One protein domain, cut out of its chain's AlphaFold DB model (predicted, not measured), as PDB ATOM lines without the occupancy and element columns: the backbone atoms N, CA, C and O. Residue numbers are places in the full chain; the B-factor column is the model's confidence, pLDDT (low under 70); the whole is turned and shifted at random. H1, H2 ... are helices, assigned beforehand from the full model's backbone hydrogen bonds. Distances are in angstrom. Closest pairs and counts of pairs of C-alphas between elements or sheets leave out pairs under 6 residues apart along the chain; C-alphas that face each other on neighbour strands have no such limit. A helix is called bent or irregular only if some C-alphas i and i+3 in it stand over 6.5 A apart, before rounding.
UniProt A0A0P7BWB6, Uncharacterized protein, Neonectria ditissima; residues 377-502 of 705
ATOM      1  N   ASN A 377     231.891 217.903 139.651       94.19
ATOM      2  CA  ASN A 377     230.710 218.438 140.325       94.19
ATOM      3  C   ASN A 377     229.499 217.493 140.201       94.19
ATOM      4  O   ASN A 377     228.834 217.178 141.189       94.19
ATOM      5  N   ASN A 378     229.242 216.978 138.995       93.00
ATOM      6  CA  ASN A 378     228.178 216.005 138.747       93.00
ATOM      7  C   ASN A 378     228.378 214.728 139.572       93.00
ATOM      8  O   ASN A 378     227.407 214.204 140.113       93.00
ATOM      9  N   PHE A 379     229.619 214.257 139.703       92.12
ATOM     10  CA  PHE A 379     229.981 213.125 140.554       92.12
ATOM     11  C   PHE A 379     229.608 213.356 142.023       92.12
ATOM     12  O   PHE A 379     228.862 212.557 142.593       92.12
ATOM     13  N   LEU A 380     230.015 214.485 142.609       90.62
ATOM     14  CA  LEU A 380     229.708 214.798 144.009       90.62
ATOM     15  C   LEU A 380     228.204 214.943 144.274       90.62
ATOM     16  O   LEU A 380     227.711 214.509 145.316       90.62
ATOM     17  N   ARG A 381     227.454 215.518 143.325       90.81
ATOM     18  CA  ARG A 381     225.988 215.620 143.423       90.81
ATOM     19  C   ARG A 381     225.305 214.266 143.270       90.81
ATOM     20  O   ARG A 381     224.361 213.970 143.998       90.81
ATOM     21  N   ALA A 382     225.765 213.447 142.326       90.06
ATOM     22  CA  ALA A 382     225.148 212.165 142.014       90.06
ATOM     23  C   ALA A 382     225.333 211.136 143.131       90.06
ATOM     24  O   ALA A 382     224.396 210.387 143.391       90.06
ATOM     25  N   ILE A 383     226.472 211.128 143.834       85.56
ATOM     26  CA  ILE A 383     226.688 210.222 144.979       85.56
ATOM     27  C   ILE A 383     225.642 210.434 146.080       85.56
ATOM     28  O   ILE A 383     225.238 209.476 146.733       85.56
ATOM     29  N   ARG A 384     225.156 211.669 146.252       84.25
ATOM     30  CA  ARG A 384     224.095 212.006 147.215       84.25
ATOM     31  C   ARG A 384     222.684 211.669 146.705       84.25
ATOM     32  O   ARG A 384     221.719 211.817 147.448       84.25
ATOM     33  N   SER A 385     222.536 211.273 145.439       84.56
ATOM     34  CA  SER A 385     221.249 210.915 144.835       84.56
ATOM     35  C   SER A 385     220.870 209.469 145.153       84.56
ATOM     36  O   SER A 385     221.740 208.618 145.268       84.56
ATOM     37  N   ASN A 386     219.573 209.157 145.199       84.31
ATOM     38  CA  ASN A 386     219.089 207.772 145.296       84.31
ATOM     39  C   ASN A 386     219.002 207.062 143.929       84.31
ATOM     40  O   ASN A 386     218.630 205.898 143.864       84.31
ATOM     41  N   ASP A 387     219.324 207.747 142.829       87.38
ATOM     42  CA  ASP A 387     219.221 207.209 141.471       87.38
ATOM     43  C   ASP A 387     220.526 206.522 141.044       87.38
ATOM     44  O   ASP A 387     221.521 207.178 140.711       87.38
ATOM     45  N   SER A 388     220.512 205.189 141.020       84.94
ATOM     46  CA  SER A 388     221.663 204.364 140.639       84.94
ATOM     47  C   SER A 388     222.147 204.644 139.214       84.94
ATOM     48  O   SER A 388     223.352 204.614 138.974       84.94
ATOM     49  N   SER A 389     221.266 205.005 138.270       86.69
ATOM     50  CA  SER A 389     221.686 205.352 136.902       86.69
ATOM     51  C   SER A 389     222.516 206.635 136.878       86.69
ATOM     52  O   SER A 389     223.575 206.684 136.243       86.69
ATOM     53  N   LYS A 390     222.097 207.654 137.639       89.00
ATOM     54  CA  LYS A 390     222.864 208.901 137.791       89.00
ATOM     55  C   LYS A 390     224.191 208.670 138.503       89.00
ATOM     56  O   LYS A 390     225.201 209.198 138.037       89.00
ATOM     57  N   LYS A 391     224.209 207.869 139.578       90.38
ATOM     58  CA  LYS A 391     225.447 207.491 140.286       90.38
ATOM     59  C   LYS A 391     226.446 206.830 139.337       90.38
ATOM     60  O   LYS A 391     227.571 207.306 139.217       90.38
ATOM     61  N   MET A 392     226.015 205.788 138.616       90.44
ATOM     62  CA  MET A 392     226.859 205.081 137.649       90.44
ATOM     63  C   MET A 392     227.425 206.040 136.604       90.44
ATOM     64  O   MET A 392     228.635 206.057 136.379       90.44
ATOM     65  N   HIS A 393     226.558 206.863 135.994       90.50
ATOM     66  CA  HIS A 393     226.967 207.806 134.959       90.50
ATOM     67  C   HIS A 393     228.022 208.793 135.440       90.50
ATOM     68  O   HIS A 393     229.028 209.012 134.763       90.50
ATOM     69  N   ALA A 394     227.805 209.367 136.617       91.00
ATOM     70  CA  ALA A 394     228.698 210.370 137.155       91.00
ATOM     71  C   ALA A 394     230.058 209.775 137.552       91.00
ATOM     72  O   ALA A 394     231.083 210.400 137.285       91.00
ATOM     73  N   ILE A 395     230.089 208.553 138.103       91.12
ATOM     74  CA  ILE A 395     231.340 207.864 138.456       91.12
ATOM     75  C   ILE A 395     232.162 207.551 137.209       91.12
ATOM     76  O   ILE A 395     233.318 207.969 137.134       91.12
ATOM     77  N   TYR A 396     231.590 206.879 136.202       91.19
ATOM     78  CA  TYR A 396     232.381 206.521 135.018       91.19
ATOM     79  C   TYR A 396     232.827 207.757 134.224       91.19
ATOM     80  O   TYR A 396     233.875 207.730 133.583       91.19
ATOM     81  N   ALA A 397     232.063 208.855 134.264       91.81
ATOM     82  CA  ALA A 397     232.447 210.108 133.617       91.81
ATOM     83  C   ALA A 397     233.564 210.852 134.370       91.81
ATOM     84  O   ALA A 397     234.385 211.513 133.727       91.81
ATOM     85  N   ALA A 398     233.595 210.768 135.705       92.62
ATOM     86  CA  ALA A 398     234.587 211.435 136.547       92.62
ATOM     87  C   ALA A 398     235.903 210.653 136.671       92.62
ATOM     88  O   ALA A 398     236.954 211.282 136.752       92.62
ATOM     89  N   LEU A 399     235.876 209.316 136.629       91.94
ATOM     90  CA  LEU A 399     237.070 208.470 136.781       91.94
ATOM     91  C   LEU A 399     238.240 208.861 135.854       91.94
ATOM     92  O   LEU A 399     239.341 209.048 136.373       91.94
ATOM     93  N   PRO A 400     238.047 209.091 134.538       91.81
ATOM     94  CA  PRO A 400     239.137 209.531 133.663       91.81
ATOM     95  C   PRO A 400     239.718 210.898 134.046       91.81
ATOM     96  O   PRO A 400     240.900 211.152 133.836       91.81
ATOM     97  N   VAL A 401     238.890 211.789 134.606       92.62
ATOM     98  CA  VAL A 401     239.341 213.100 135.095       92.62
ATOM     99  C   VAL A 401     240.175 212.919 136.358       92.62
ATOM    100  O   VAL A 401     241.263 213.472 136.453       92.62
ATOM    101  N   ILE A 402     239.700 212.106 137.301       92.19
ATOM    102  CA  ILE A 402     240.398 211.827 138.561       92.19
ATOM    103  C   ILE A 402     241.738 211.138 138.297       92.19
ATOM    104  O   ILE A 402     242.742 211.486 138.905       92.19
ATOM    105  N   GLN A 403     241.784 210.218 137.331       91.31
ATOM    106  CA  GLN A 403     243.001 209.501 136.960       91.31
ATOM    107  C   GLN A 403     244.092 210.415 136.381       91.31
ATOM    108  O   GLN A 403     245.257 210.021 136.382       91.31
ATOM    109  N   SER A 404     243.751 211.625 135.924       90.62
ATOM    110  CA  SER A 404     244.706 212.530 135.273       90.62
ATOM    111  C   SER A 404     245.823 213.044 136.190       90.62
ATOM    112  O   SER A 404     246.901 213.356 135.687       90.62
ATOM    113  N   THR A 405     245.609 213.107 137.512       90.56
ATOM    114  CA  THR A 405     246.626 213.558 138.476       90.56
ATOM    115  C   THR A 405     246.591 212.735 139.766       90.56
ATOM    116  O   THR A 405     245.527 212.362 140.256       90.56
ATOM    117  N   ALA A 406     247.761 212.480 140.361       89.44
ATOM    118  CA  ALA A 406     247.862 211.735 141.624       89.44
ATOM    119  C   ALA A 406     247.143 212.443 142.789       89.44
ATOM    120  O   ALA A 406     246.564 211.798 143.661       89.44
ATOM    121  N   GLN A 407     247.122 213.779 142.780       90.44
ATOM    122  CA  GLN A 407     246.423 214.570 143.790       90.44
ATOM    123  C   GLN A 407     244.905 214.350 143.741       90.44
ATOM    124  O   GLN A 407     244.283 214.149 144.784       90.44
ATOM    125  N   LEU A 408     244.301 214.315 142.545       91.19
ATOM    126  CA  LEU A 408     242.877 214.006 142.407       91.19
ATOM    127  C   LEU A 408     242.573 212.562 142.820       91.19
ATOM    128  O   LEU A 408     241.558 212.334 143.478       91.19
ATOM    129  N   GLN A 409     243.448 211.606 142.490       90.50
ATOM    130  CA  GLN A 409     243.311 210.209 142.927       90.50
ATOM    131  C   GLN A 409     243.271 210.097 144.454       90.50
ATOM    132  O   GLN A 409     242.393 209.427 144.992       90.50
ATOM    133  N   SER A 410     244.151 210.805 145.166       88.94
ATOM    134  CA  SER A 410     244.126 210.826 146.630       88.94
ATOM    135  C   SER A 410     242.833 211.461 147.163       88.94
ATOM    136  O   SER A 410     242.072 210.823 147.887       88.94
ATOM    137  N   LEU A 411     242.523 212.685 146.731       87.94
ATOM    138  CA  LEU A 411     241.445 213.487 147.316       87.94
ATOM    139  C   LEU A 411     240.033 212.973 146.997       87.94
ATOM    140  O   LEU A 411     239.137 213.076 147.839       87.94
ATOM    141  N   PHE A 412     239.819 212.445 145.789       85.00
ATOM    142  CA  PHE A 412     238.521 211.925 145.340       85.00
ATOM    143  C   PHE A 412     238.428 210.399 145.421       85.00
ATOM    144  O   PHE A 412     237.325 209.860 145.454       85.00
ATOM    145  N   GLY A 413     239.557 209.693 145.453       77.88
ATOM    146  CA  GLY A 413     239.597 208.237 145.423       77.88
ATOM    147  C   GLY A 413     239.594 207.585 146.794       77.88
ATOM    148  O   GLY A 413     238.615 206.931 147.155       77.88
ATOM    149  N   THR A 414     240.683 207.774 147.544       68.31
ATOM    150  CA  THR A 414     240.867 207.202 148.887       68.31
ATOM    151  C   THR A 414     240.100 207.983 149.939       68.31
ATOM    152  O   THR A 414     239.342 207.398 150.707       68.31
ATOM    153  N   THR A 415     240.235 209.308 149.949       59.84
ATOM    154  CA  THR A 415     239.513 210.172 150.899       59.84
ATOM    155  C   THR A 415     238.094 210.504 150.422       59.84
ATOM    156  O   THR A 415     237.246 210.898 151.219       59.84
ATOM    157  N   GLY A 416     237.833 210.409 149.114       59.66
ATOM    158  CA  GLY A 416     236.577 210.818 148.465       59.66
ATOM    159  C   GLY A 416     235.555 209.704 148.251       59.66
ATOM    160  O   GLY A 416     234.634 209.873 147.453       59.66
ATOM    161  N   ASP A 417     235.712 208.594 148.969       71.38
ATOM    162  CA  ASP A 417     234.816 207.440 149.013       71.38
ATOM    163  C   ASP A 417     234.741 206.563 147.747       71.38
ATOM    164  O   ASP A 417     234.075 205.537 147.813       71.38
ATOM    165  N   ILE A 418     235.396 206.853 146.610       84.88
ATOM    166  CA  ILE A 418     235.268 205.997 145.399       84.88
ATOM    167  C   ILE A 418     235.772 204.575 145.646       84.88
ATOM    168  O   ILE A 418     235.140 203.628 145.176       84.88
ATOM    169  N   ALA A 419     236.869 204.415 146.391       85.38
ATOM    170  CA  ALA A 419     237.411 203.096 146.713       85.38
ATOM    171  C   ALA A 419     236.371 202.189 147.400       85.38
ATOM    172  O   ALA A 419     236.323 200.996 147.113       85.38
ATOM    173  N   TYR A 420     235.488 202.764 148.221       84.25
ATOM    174  CA  TYR A 420     234.432 202.040 148.934       84.25
ATOM    175  C   TYR A 420     233.093 202.041 148.174       84.25
ATOM    176  O   TYR A 420     232.455 201.005 148.005       84.25
ATOM    177  N   ARG A 421     232.678 203.196 147.646       83.62
ATOM    178  CA  ARG A 421     231.392 203.412 146.963       83.62
ATOM    179  C   ARG A 421     231.343 202.823 145.564       83.62
ATOM    180  O   ARG A 421     230.265 202.456 145.114       83.62
ATOM    181  N   GLY A 422     232.468 202.766 144.854       87.88
ATOM    182  CA  GLY A 422     232.543 202.197 143.507       87.88
ATOM    183  C   GLY A 422     232.039 200.750 143.481       87.88
ATOM    184  O   GLY A 422     231.083 200.472 142.751       87.88
ATOM    185  N   PRO A 423     232.602 199.858 144.320       88.81
ATOM    186  CA  PRO A 423     232.106 198.495 144.488       88.81
ATOM    187  C   PRO A 423     230.647 198.409 144.938       88.81
ATOM    188  O   PRO A 423     229.879 197.665 144.327       88.81
ATOM    189  N   GLU A 424     230.235 199.198 145.939       89.06
ATOM    190  CA  GLU A 424     228.841 199.227 146.418       89.06
ATOM    191  C   GLU A 424     227.858 199.580 145.294       89.06
ATOM    192  O   GLU A 424     226.860 198.889 145.093       89.06
ATOM    193  N   ILE A 425     228.151 200.633 144.529       89.75
ATOM    194  CA  ILE A 425     227.277 201.134 143.463       89.75
ATOM    195  C   ILE A 425     227.243 200.162 142.285       89.75
ATOM    196  O   ILE A 425     226.176 199.962 141.702       89.75
ATOM    197  N   LEU A 426     228.375 199.539 141.935       91.31
ATOM    198  CA  LEU A 426     228.391 198.505 140.904       91.31
ATOM    199  C   LEU A 426     227.554 197.296 141.340       91.31
ATOM    200  O   LEU A 426     226.716 196.844 140.566       91.31
ATOM    201  N   SER A 427     227.726 196.824 142.576       89.94
ATOM    202  CA  SER A 427     226.958 195.700 143.122       89.94
ATOM    203  C   SER A 427     225.460 196.010 143.187       89.94
ATOM    204  O   SER A 427     224.638 195.179 142.801       89.94
ATOM    205  N   GLU A 428     225.083 197.212 143.632       89.88
ATOM    206  CA  GLU A 428     223.692 197.677 143.648       89.88
ATOM    207  C   GLU A 428     223.108 197.691 142.227       89.88
ATOM    208  O   GLU A 428     222.008 197.189 141.989       89.88
ATOM    209  N   ALA A 429     223.854 198.221 141.256       90.19
ATOM    210  CA  ALA A 429     223.404 198.290 139.875       90.19
ATOM    211  C   ALA A 429     223.313 196.909 139.204       90.19
ATOM    212  O   ALA A 429     222.379 196.664 138.438       90.19
ATOM    213  N   GLN A 430     224.234 195.994 139.517       90.12
ATOM    214  CA  GLN A 430     224.180 194.596 139.086       90.12
ATOM    215  C   GLN A 430     222.943 193.894 139.660       90.12
ATOM    216  O   GLN A 430     222.196 193.276 138.904       90.12
ATOM    217  N   ALA A 431     222.652 194.061 140.954       88.94
ATOM    218  CA  ALA A 431     221.446 193.508 141.574       88.94
ATOM    219  C   ALA A 431     220.158 194.061 140.932       88.94
ATOM    220  O   ALA A 431     219.238 193.303 140.619       88.94
ATOM    221  N   GLN A 432     220.108 195.371 140.657       89.31
ATOM    222  CA  GLN A 432     218.984 195.991 139.946       89.31
ATOM    223  C   GLN A 432     218.844 195.482 138.505       89.31
ATOM    224  O   GLN A 432     217.722 195.309 138.024       89.31
ATOM    225  N   LEU A 433     219.955 195.251 137.799       89.88
ATOM    226  CA  LEU A 433     219.931 194.684 136.452       89.88
ATOM    227  C   LEU A 433     219.377 193.260 136.486       89.88
ATOM    228  O   LEU A 433     218.457 192.963 135.728       89.88
ATOM    229  N   CYS A 434     219.887 192.422 137.385       87.44
ATOM    230  CA  CYS A 434     219.424 191.054 137.568       87.44
ATOM    231  C   CYS A 434     217.908 191.014 137.882       87.44
ATOM    232  O   CYS A 434     217.155 190.352 137.172       87.44
ATOM    233  N   SER A 435     217.412 191.866 138.789       87.44
ATOM    234  CA  SER A 435     215.966 191.995 139.050       87.44
ATOM    235  C   SER A 435     215.143 192.412 137.815       87.44
ATOM    236  O   SER A 435     214.034 191.914 137.615       87.44
ATOM    237  N   LYS A 436     215.665 193.296 136.953       88.06
ATOM    238  CA  LYS A 436     214.995 193.699 135.698       88.06
ATOM    239  C   LYS A 436     214.976 192.587 134.646       88.06
ATOM    240  O   LYS A 436     214.014 192.507 133.878       88.06
ATOM    241  N   LEU A 437     216.027 191.766 134.592       86.75
ATOM    242  CA  LEU A 437     216.088 190.588 133.723       86.75
ATOM    243  C   LEU A 437     215.035 189.557 134.158       86.75
ATOM    244  O   LEU A 437     214.259 189.099 133.316       86.75
ATOM    245  N   ASP A 438     214.938 189.287 135.462       84.44
ATOM    246  CA  ASP A 438     213.972 188.343 136.037       84.44
ATOM    247  C   ASP A 438     212.526 188.844 135.916       84.44
ATOM    248  O   ASP A 438     211.626 188.103 135.525       84.44
ATOM    249  N   GLY A 439     212.303 190.140 136.163       80.50
ATOM    250  CA  GLY A 439     210.992 190.793 136.069       80.50
ATOM    251  C   GLY A 439     210.447 190.951 134.644       80.50
ATOM    252  O   GLY A 439     209.375 191.528 134.462       80.50
ATOM    253  N   GLY A 440     211.167 190.476 133.621       76.81
ATOM    254  CA  GLY A 440     210.708 190.477 132.230       76.81
ATOM    255  C   GLY A 440     210.746 191.836 131.527       76.81
ATOM    256  O   GLY A 440     210.193 191.953 130.434       76.81
ATOM    257  N   ASN A 441     211.426 192.837 132.099       83.38
ATOM    258  CA  ASN A 441     211.631 194.155 131.486       83.38
ATOM    259  C   ASN A 441     213.134 194.454 131.292       83.38
ATOM    260  O   ASN A 441     213.697 195.338 131.952       83.38
ATOM    261  N   PRO A 442     213.820 193.690 130.422       84.00
ATOM    262  CA  PRO A 442     215.259 193.804 130.248       84.00
ATOM    263  C   PRO A 442     215.614 195.121 129.539       84.00
ATOM    264  O   PRO A 442     215.148 195.406 128.438       84.00
ATOM    265  N   SER A 443     216.478 195.933 130.157       88.94
ATOM    266  CA  SER A 443     216.910 197.226 129.609       88.94
ATOM    267  C   SER A 443     218.352 197.161 129.112       88.94
ATOM    268  O   SER A 443     219.290 197.162 129.912       88.94
ATOM    269  N   GLN A 444     218.530 197.174 127.787       90.19
ATOM    270  CA  GLN A 444     219.859 197.204 127.163       90.19
ATOM    271  C   GLN A 444     220.653 198.447 127.584       90.19
ATOM    272  O   GLN A 444     221.828 198.345 127.921       90.19
ATOM    273  N   LEU A 445     220.010 199.622 127.622       90.06
ATOM    274  CA  LEU A 445     220.666 200.872 128.022       90.06
ATOM    275  C   LEU A 445     221.196 200.811 129.459       90.06
ATOM    276  O   LEU A 445     222.308 201.267 129.716       90.06
ATOM    277  N   PHE A 446     220.433 200.224 130.385       90.88
ATOM    278  CA  PHE A 446     220.875 200.056 131.769       90.88
ATOM    279  C   PHE A 446     222.029 199.047 131.871       90.88
ATOM    280  O   PHE A 446     223.023 199.336 132.527       90.88
ATOM    281  N   ALA A 447     221.953 197.915 131.160       90.62
ATOM    282  CA  ALA A 447     223.040 196.933 131.116       90.62
ATOM    283  C   ALA A 447     224.348 197.536 130.568       90.62
ATOM    284  O   ALA A 447     225.416 197.325 131.140       90.62
ATOM    285  N   ILE A 448     224.264 198.357 129.515       90.62
ATOM    286  CA  ILE A 448     225.412 199.098 128.971       90.62
ATOM    287  C   ILE A 448     225.996 200.059 130.016       90.62
ATOM    288  O   ILE A 448     227.214 200.175 130.119       90.62
ATOM    289  N   GLN A 449     225.171 200.736 130.822       91.00
ATOM    290  CA  GLN A 449     225.676 201.599 131.897       91.00
ATOM    291  C   GLN A 449     226.430 200.817 132.981       91.00
ATOM    292  O   GLN A 449     227.483 201.281 133.419       91.00
ATOM    293  N   VAL A 450     225.934 199.637 133.370       92.38
ATOM    294  CA  VAL A 450     226.620 198.750 134.328       92.38
ATOM    295  C   VAL A 450     227.978 198.322 133.773       92.38
ATOM    296  O   VAL A 450     228.989 198.446 134.463       92.38
ATOM    297  N   VAL A 451     228.034 197.920 132.498       91.25
ATOM    298  CA  VAL A 451     229.294 197.574 131.821       91.25
ATOM    299  C   VAL A 451     230.252 198.761 131.751       91.25
ATOM    300  O   VAL A 451     231.436 198.600 132.041       91.25
ATOM    301  N   ARG A 452     229.774 199.965 131.415       91.56
ATOM    302  CA  ARG A 452     230.609 201.179 131.386       91.56
ATOM    303  C   ARG A 452     231.233 201.476 132.738       91.56
ATOM    304  O   ARG A 452     232.425 201.766 132.794       91.56
ATOM    305  N   LEU A 453     230.448 201.392 133.813       92.56
ATOM    306  CA  LEU A 453     230.965 201.568 135.166       92.56
ATOM    307  C   LEU A 453     232.004 200.491 135.494       92.56
ATOM    308  O   LEU A 453     233.110 200.826 135.910       92.56
ATOM    309  N   GLY A 454     231.672 199.223 135.263       91.62
ATOM    310  CA  GLY A 454     232.563 198.100 135.528       91.62
ATOM    311  C   GLY A 454     233.901 198.214 134.796       91.62
ATOM    312  O   GLY A 454     234.956 198.099 135.412       91.62
ATOM    313  N   ARG A 455     233.883 198.549 133.500       90.75
ATOM    314  CA  ARG A 455     235.107 198.770 132.714       90.75
ATOM    315  C   ARG A 455     235.886 200.003 133.170       90.75
ATOM    316  O   ARG A 455     237.113 199.961 133.186       90.75
ATOM    317  N   ALA A 456     235.206 201.081 133.559       91.19
ATOM    318  CA  ALA A 456     235.875 202.259 134.105       91.19
ATOM    319  C   ALA A 456     236.603 201.926 135.420       91.19
ATOM    320  O   ALA A 456     237.769 202.291 135.577       91.19
ATOM    321  N   LEU A 457     235.972 201.162 136.316       91.56
ATOM    322  CA  LEU A 457     236.597 200.663 137.548       91.56
ATOM    323  C   LEU A 457     237.749 199.689 137.251       91.56
ATOM    324  O   LEU A 457     238.812 199.789 137.861       91.56
ATOM    325  N   ALA A 458     237.592 198.807 136.261       90.56
ATOM    326  CA  ALA A 458     238.659 197.913 135.810       90.56
ATOM    327  C   ALA A 458     239.884 198.694 135.295       90.56
ATOM    328  O   ALA A 458     241.019 198.313 135.569       90.56
ATOM    329  N   SER A 459     239.664 199.809 134.588       89.56
ATOM    330  CA  SER A 459     240.735 200.665 134.059       89.56
ATOM    331  C   SER A 459     241.419 201.548 135.112       89.56
ATOM    332  O   SER A 459     242.546 202.000 134.905       89.56
ATOM    333  N   ALA A 460     240.764 201.781 136.251       90.69
ATOM    334  CA  ALA A 460     241.283 202.582 137.351       90.69
ATOM    335  C   ALA A 460     242.189 201.738 138.266       90.69
ATOM    336  O   ALA A 460     241.865 201.485 139.422       90.69
ATOM    337  N   THR A 461     243.338 201.299 137.743       90.25
ATOM    338  CA  THR A 461     244.257 200.365 138.429       90.25
ATOM    339  C   THR A 461     244.779 200.872 139.772       90.25
ATOM    340  O   THR A 461     245.108 200.076 140.642       90.25
ATOM    341  N   TRP A 462     244.825 202.189 139.963       89.81
ATOM    342  CA  TRP A 462     245.219 202.826 141.221       89.81
ATOM    343  C   TRP A 462     244.229 202.569 142.373       89.81
ATOM    344  O   TRP A 462     244.600 202.729 143.524       89.81
ATOM    345  N   LEU A 463     242.992 202.139 142.091       89.38
ATOM    346  CA  LEU A 463     242.026 201.724 143.118       89.38
ATOM    347  C   LEU A 463     242.175 200.254 143.527       89.38
ATOM    348  O   LEU A 463     241.616 199.844 144.543       89.38
ATOM    349  N   HIS A 464     242.894 199.445 142.738       89.31
ATOM    350  CA  HIS A 464     242.933 197.987 142.913       89.31
ATOM    351  C   HIS A 464     243.625 197.583 144.219       89.31
ATOM    352  O   HIS A 464     243.299 196.541 144.769       89.31
ATOM    353  N   GLU A 465     244.493 198.433 144.772       88.06
ATOM    354  CA  GLU A 465     245.126 198.206 146.079       88.06
ATOM    355  C   GLU A 465     244.135 198.172 147.257       88.06
ATOM    356  O   GLU A 465     244.461 197.660 148.326       88.06
ATOM    357  N   HIS A 466     242.915 198.685 147.069       88.25
ATOM    358  CA  HIS A 466     241.867 198.696 148.092       88.25
ATOM    359  C   HIS A 466     240.831 197.581 147.918       88.25
ATOM    360  O   HIS A 466     239.882 197.505 148.703       88.25
ATOM    361  N   TRP A 467     240.965 196.740 146.890       89.44
ATOM    362  CA  TRP A 467     239.969 195.734 146.524       89.44
ATOM    363  C   TRP A 467     240.517 194.314 146.647       89.44
ATOM    364  O   TRP A 467     241.721 194.079 146.622       89.44
ATOM    365  N   THR A 468     239.617 193.341 146.786       89.12
ATOM    366  CA  THR A 468     240.001 191.928 146.822       89.12
ATOM    367  C   THR A 468     240.375 191.429 145.424       89.12
ATOM    368  O   THR A 468     239.792 191.851 144.424       89.12
ATOM    369  N   GLU A 469     241.298 190.466 145.348       86.81
ATOM    370  CA  GLU A 469     241.682 189.812 144.083       86.81
ATOM    371  C   GLU A 469     240.482 189.181 143.360       86.81
ATOM    372  O   GLU A 469     240.403 189.208 142.135       86.81
ATOM    373  N   GLU A 470     239.509 188.665 144.115       85.69
ATOM    374  CA  GLU A 470     238.260 188.132 143.567       85.69
ATOM    375  C   GLU A 470     237.451 189.213 142.835       85.69
ATOM    376  O   GLU A 470     237.017 189.011 141.698       85.69
ATOM    377  N   TYR A 471     237.298 190.392 143.447       87.19
ATOM    378  CA  TYR A 471     236.584 191.511 142.839       87.19
ATOM    379  C   TYR A 471     237.315 192.040 141.599       87.19
ATOM    380  O   TYR A 471     236.690 192.288 140.565       87.19
ATOM    381  N   ILE A 472     238.645 192.148 141.658       86.81
ATOM    382  CA  ILE A 472     239.478 192.532 140.508       86.81
ATOM    383  C   ILE A 472     239.344 191.500 139.379       86.81
ATOM    384  O   ILE A 472     239.208 191.872 138.212       86.81
ATOM    385  N   GLY A 473     239.335 190.206 139.713       83.50
ATOM    386  CA  GLY A 473     239.085 189.117 138.771       83.50
ATOM    387  C   GLY A 473     237.728 189.248 138.077       83.50
ATOM    388  O   GLY A 473     237.659 189.142 136.854       83.50
ATOM    389  N   MET A 474     236.668 189.568 138.826       86.94
ATOM    390  CA  MET A 474     235.337 189.842 138.272       86.94
ATOM    391  C   MET A 474     235.350 191.044 137.318       86.94
ATOM    392  O   MET A 474     234.853 190.930 136.198       86.94
ATOM    393  N   LEU A 475     235.989 192.158 137.698       87.25
ATOM    394  CA  LEU A 475     236.101 193.352 136.849       87.25
ATOM    395  C   LEU A 475     236.822 193.075 135.519       87.25
ATOM    396  O   LEU A 475     236.435 193.627 134.487       87.25
ATOM    397  N   ARG A 476     237.851 192.213 135.522       83.88
ATOM    398  CA  ARG A 476     238.589 191.811 134.307       83.88
ATOM    399  C   ARG A 476     237.734 191.013 133.322       83.88
ATOM    400  O   ARG A 476     238.031 191.032 132.133       83.88
ATOM    401  N   ASN A 477     236.679 190.359 133.804       82.25
ATOM    402  CA  ASN A 477     235.783 189.538 132.992       82.25
ATOM    403  C   ASN A 477     234.574 190.317 132.440       82.25
ATOM    404  O   ASN A 477     233.725 189.728 131.773       82.25
ATOM    405  N   ILE A 478     234.472 191.628 132.701       84.94
ATOM    406  CA  ILE A 478     233.351 192.443 132.220       84.94
ATOM    407  C   ILE A 478     233.449 192.631 130.695       84.94
ATOM    408  O   ILE A 478     234.426 193.214 130.206       84.94
ATOM    409  N   PRO A 479     232.427 192.217 129.922       83.69
ATOM    410  CA  PRO A 479     232.471 192.243 128.462       83.69
ATOM    411  C   PRO A 479     232.447 193.671 127.903       83.69
ATOM    412  O   PRO A 479     232.233 194.657 128.611       83.69
ATOM    413  N   ASN A 480     232.668 193.809 126.597       82.75
ATOM    414  CA  ASN A 480     232.534 195.089 125.904       82.75
ATOM    415  C   ASN A 480     231.055 195.449 125.601       82.75
ATOM    416  O   ASN A 480     230.151 194.615 125.666       82.75
ATOM    417  N   GLU A 481     230.785 196.719 125.273       86.19
ATOM    418  CA  GLU A 481     229.413 197.201 125.013       86.19
ATOM    419  C   GLU A 481     228.759 196.509 123.803       86.19
ATOM    420  O   GLU A 481     227.547 196.262 123.798       86.19
ATOM    421  N   SER A 482     229.554 196.178 122.780       79.81
ATOM    422  CA  SER A 482     229.098 195.470 121.579       79.81
ATOM    423  C   SER A 482     228.663 194.039 121.877       79.81
ATOM    424  O   SER A 482     227.654 193.593 121.342       79.81
ATOM    425  N   ALA A 483     229.373 193.350 122.767       79.81
ATOM    426  CA  ALA A 483     229.087 191.994 123.203       79.81
ATOM    427  C   ALA A 483     227.738 191.932 123.929       79.81
ATOM    428  O   ALA A 483     226.878 191.143 123.556       79.81
ATOM    429  N   ILE A 484     227.486 192.848 124.875       86.25
ATOM    430  CA  ILE A 484     226.164 192.955 125.515       86.25
ATOM    431  C   ILE A 484     225.078 193.310 124.505       86.25
ATOM    432  O   ILE A 484     224.007 192.706 124.516       86.25
ATOM    433  N   SER A 485     225.343 194.256 123.604       84.81
ATOM    434  CA  SER A 485     224.365 194.646 122.585       84.81
ATOM    435  C   SER A 485     223.991 193.482 121.666       84.81
ATOM    436  O   SER A 485     222.811 193.303 121.364       84.81
ATOM    437  N   LEU A 486     224.965 192.654 121.280       80.62
ATOM    438  CA  LEU A 486     224.738 191.444 120.501       80.62
ATOM    439  C   LEU A 486     223.891 190.433 121.282       80.62
ATOM    440  O   LEU A 486     222.916 189.923 120.738       80.62
ATOM    441  N   THR A 487     224.189 190.185 122.558       82.56
ATOM    442  CA  THR A 487     223.402 189.248 123.379       82.56
ATOM    443  C   THR A 487     221.956 189.722 123.554       82.56
ATOM    444  O   THR A 487     221.032 188.912 123.483       82.56
ATOM    445  N   PHE A 488     221.727 191.033 123.691       86.19
ATOM    446  CA  PHE A 488     220.379 191.616 123.685       86.19
ATOM    447  C   PHE A 488     219.673 191.467 122.326       86.19
ATOM    448  O   PHE A 488     218.481 191.164 122.297       86.19
ATOM    449  N   GLN A 489     220.384 191.627 121.204       83.94
ATOM    450  CA  GLN A 489     219.829 191.372 119.867       83.94
ATOM    451  C   GLN A 489     219.473 189.894 119.670       83.94
ATOM    452  O   GLN A 489     218.397 189.582 119.164       83.94
ATOM    453  N   MET A 490     220.339 188.977 120.109       82.19
ATOM    454  CA  MET A 490     220.073 187.538 120.076       82.19
ATOM    455  C   MET A 490     218.846 187.190 120.921       82.19
ATOM    456  O   MET A 490     217.977 186.466 120.448       82.19
ATOM    457  N   MET A 491     218.720 187.773 122.117       85.06
ATOM    458  CA  MET A 491     217.536 187.620 122.967       85.06
ATOM    459  C   MET A 491     216.260 188.129 122.282       85.06
ATOM    460  O   MET A 491     215.236 187.456 122.339       85.06
ATOM    461  N   ALA A 492     216.310 189.294 121.629       84.19
ATOM    462  CA  ALA A 492     215.157 189.870 120.932       84.19
ATOM    463  C   ALA A 492     214.691 189.003 119.749       84.19
ATOM    464  O   ALA A 492     213.492 188.912 119.490       84.19
ATOM    465  N   ASN A 493     215.631 188.338 119.074       81.75
ATOM    466  CA  ASN A 493     215.365 187.457 117.937       81.75
ATOM    467  C   ASN A 493     215.068 186.000 118.345       81.75
ATOM    468  O   ASN A 493     214.688 185.191 117.497       81.75
ATOM    469  N   ALA A 494     215.254 185.643 119.619       82.56
ATOM    470  CA  ALA A 494     215.067 184.283 120.106       82.56
ATOM    471  C   ALA A 494     213.579 183.951 120.350       82.56
ATOM    472  O   ALA A 494     212.818 184.805 120.825       82.56
ATOM    473  N   PRO A 495     213.159 182.689 120.115       80.38
ATOM    474  CA  PRO A 495     211.858 182.186 120.551       80.38
ATOM    475  C   PRO A 495     211.669 182.394 122.058       80.38
ATOM    476  O   PRO A 495     212.641 182.289 122.809       80.38
ATOM    477  N   ARG A 496     210.430 182.631 122.515       78.94
ATOM    478  CA  ARG A 496     210.120 182.921 123.935       78.94
ATOM    479  C   ARG A 496     210.748 181.913 124.903       78.94
ATOM    480  O   ARG A 496     211.352 182.324 125.886       78.94
ATOM    481  N   ASP A 497     210.716 180.630 124.560       76.94
ATOM    482  CA  ASP A 497     211.258 179.544 125.389       76.94
ATOM    483  C   ASP A 497     212.796 179.574 125.507       76.94
ATOM    484  O   ASP A 497     213.373 178.992 126.420       76.94
ATOM    485  N   SER A 498     213.481 180.265 124.590       78.38
ATOM    486  CA  SER A 498     214.942 180.441 124.579       78.38
ATOM    487  C   SER A 498     215.394 181.807 125.107       78.38
ATOM    488  O   SER A 498     216.584 181.998 125.349       78.38
ATOM    489  N   GLN A 499     214.476 182.754 125.334       81.69
ATOM    490  CA  GLN A 499     214.819 184.079 125.865       81.69
ATOM    491  C   GLN A 499     215.407 184.002 127.275       81.69
ATOM    492  O   GLN A 499     216.298 184.787 127.594       81.69
ATOM    493  N   GLN A 500     214.968 183.038 128.092       82.38
ATOM    494  CA  GLN A 500     215.506 182.843 129.441       82.38
ATOM    495  C   GLN A 500     217.004 182.512 129.416       82.38
ATOM    496  O   GLN A 500     217.769 183.108 130.160       82.38
ATOM    497  N   VAL A 501     217.449 181.670 128.475       82.62
ATOM    498  CA  VAL A 501     218.871 181.315 128.317       82.62
ATOM    499  C   VAL A 501     219.730 182.555 128.043       82.62
ATOM    500  O   VAL A 501     220.837 182.677 128.564       82.62
ATOM    501  N   HIS A 502     219.222 183.499 127.245       82.06
ATOM    502  CA  HIS A 502     219.923 184.752 126.973       82.06
ATOM    503  C   HIS A 502     219.896 185.717 128.163       82.06
ATOM    504  O   HIS A 502     220.883 186.416 128.382       82.06
TER     505      HIS A 502
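Overview. This is residues 377 to 502 of the 705 residues of an uncharacterized protein of Neonectria ditissima (UniProt A0A0P7BWB6). Three long helices, H2, H4 and H5, make an up-and-down bundle, with H5 nearest the middle of the whole; H1 packs on H2, and H8 packs on H5. H9 folds back along H8 at one end of the long axis, and at the other end are H3, which folds back from the end of H2, and the short H6, with H7 packing on the last part of H5. The 126 printed residues hold nine named helices, H1 to H9 in order, and no named strand; the class is all helix. The whole is compact, with a radius of gyration of the C-alphas of 15.7 A, and elongated, spanning 53 by 29 by 21 A.

Along the chain. H4, the longest helix, covers residues 418 to 438 and 29.2 A, from C-alpha 418 at (235.268, 205.997, 145.399) to C-alpha 438 at (213.972, 188.343, 136.037). H5 is residues 444 to 459, 22.3 A; H2 is residues 388 to 402, 20.3 A; H8 is residues 481 to 493, 18.5 A. The shorter ones are H1, residues 377 to 383, beginning at C-alpha 377 at (230.710, 218.438, 140.325); H3, 406 to 414; H6, 461 to 466; H7, 469 to 476; and H9, 496 to 502. H2, H3, H6 and H9 are only just irregular; C-alphas 397 and 400 of H2, for instance, are 6.7 A apart.

Arrangement. In the bundle each helix runs against the one before it. H4 and H5, a hairpin, touch at a shallow tilt of 27 degrees, their closest C-alphas, Ala 429 and Val 450, 6.4 A apart. H2 touches H5, the same way at 32 degrees, closest at C-alphas Tyr 396 and Leu 453, 5.2 A. H1 touches H2 at Phe 379 and Ala 394, the closest C-alphas, 4.6 A. H3 touches residue 402 of H2 alone, with C-alphas Ile 402 and Leu 408 closest at 5.1 A. H8 touches H5, closest at C-alphas Ile 448 and Glu 481, 5.9 A. H9 touches H8, closest at C-alphas Met 491 and Gln 499, 5.3 A. H7 touches residues 454 to 458 of H5 alone, closest at C-alphas Ala 458 and Leu 475, 5.3 A. H6 touches no helix, but is near H3, H4 and H7. Every O i to N i+4 pair is within hydrogen-bond range in H1, H3, H5, H7 and H8; in H2 9 of 11 are, in H4 15 of 17, in H6 0 of 2, with 2 of 3 O i to N i+3 pairs, and in H9 0 of 3, with 3 of 4.

Size, cuts and confidence. The C-alphas farthest apart, Gln 407 and Asp 497, are 52.9 A apart. The printed part has no cut, and its links are tight. Mean pLDDT of the printed part is 86.7, and residues 414 to 416 are under 70.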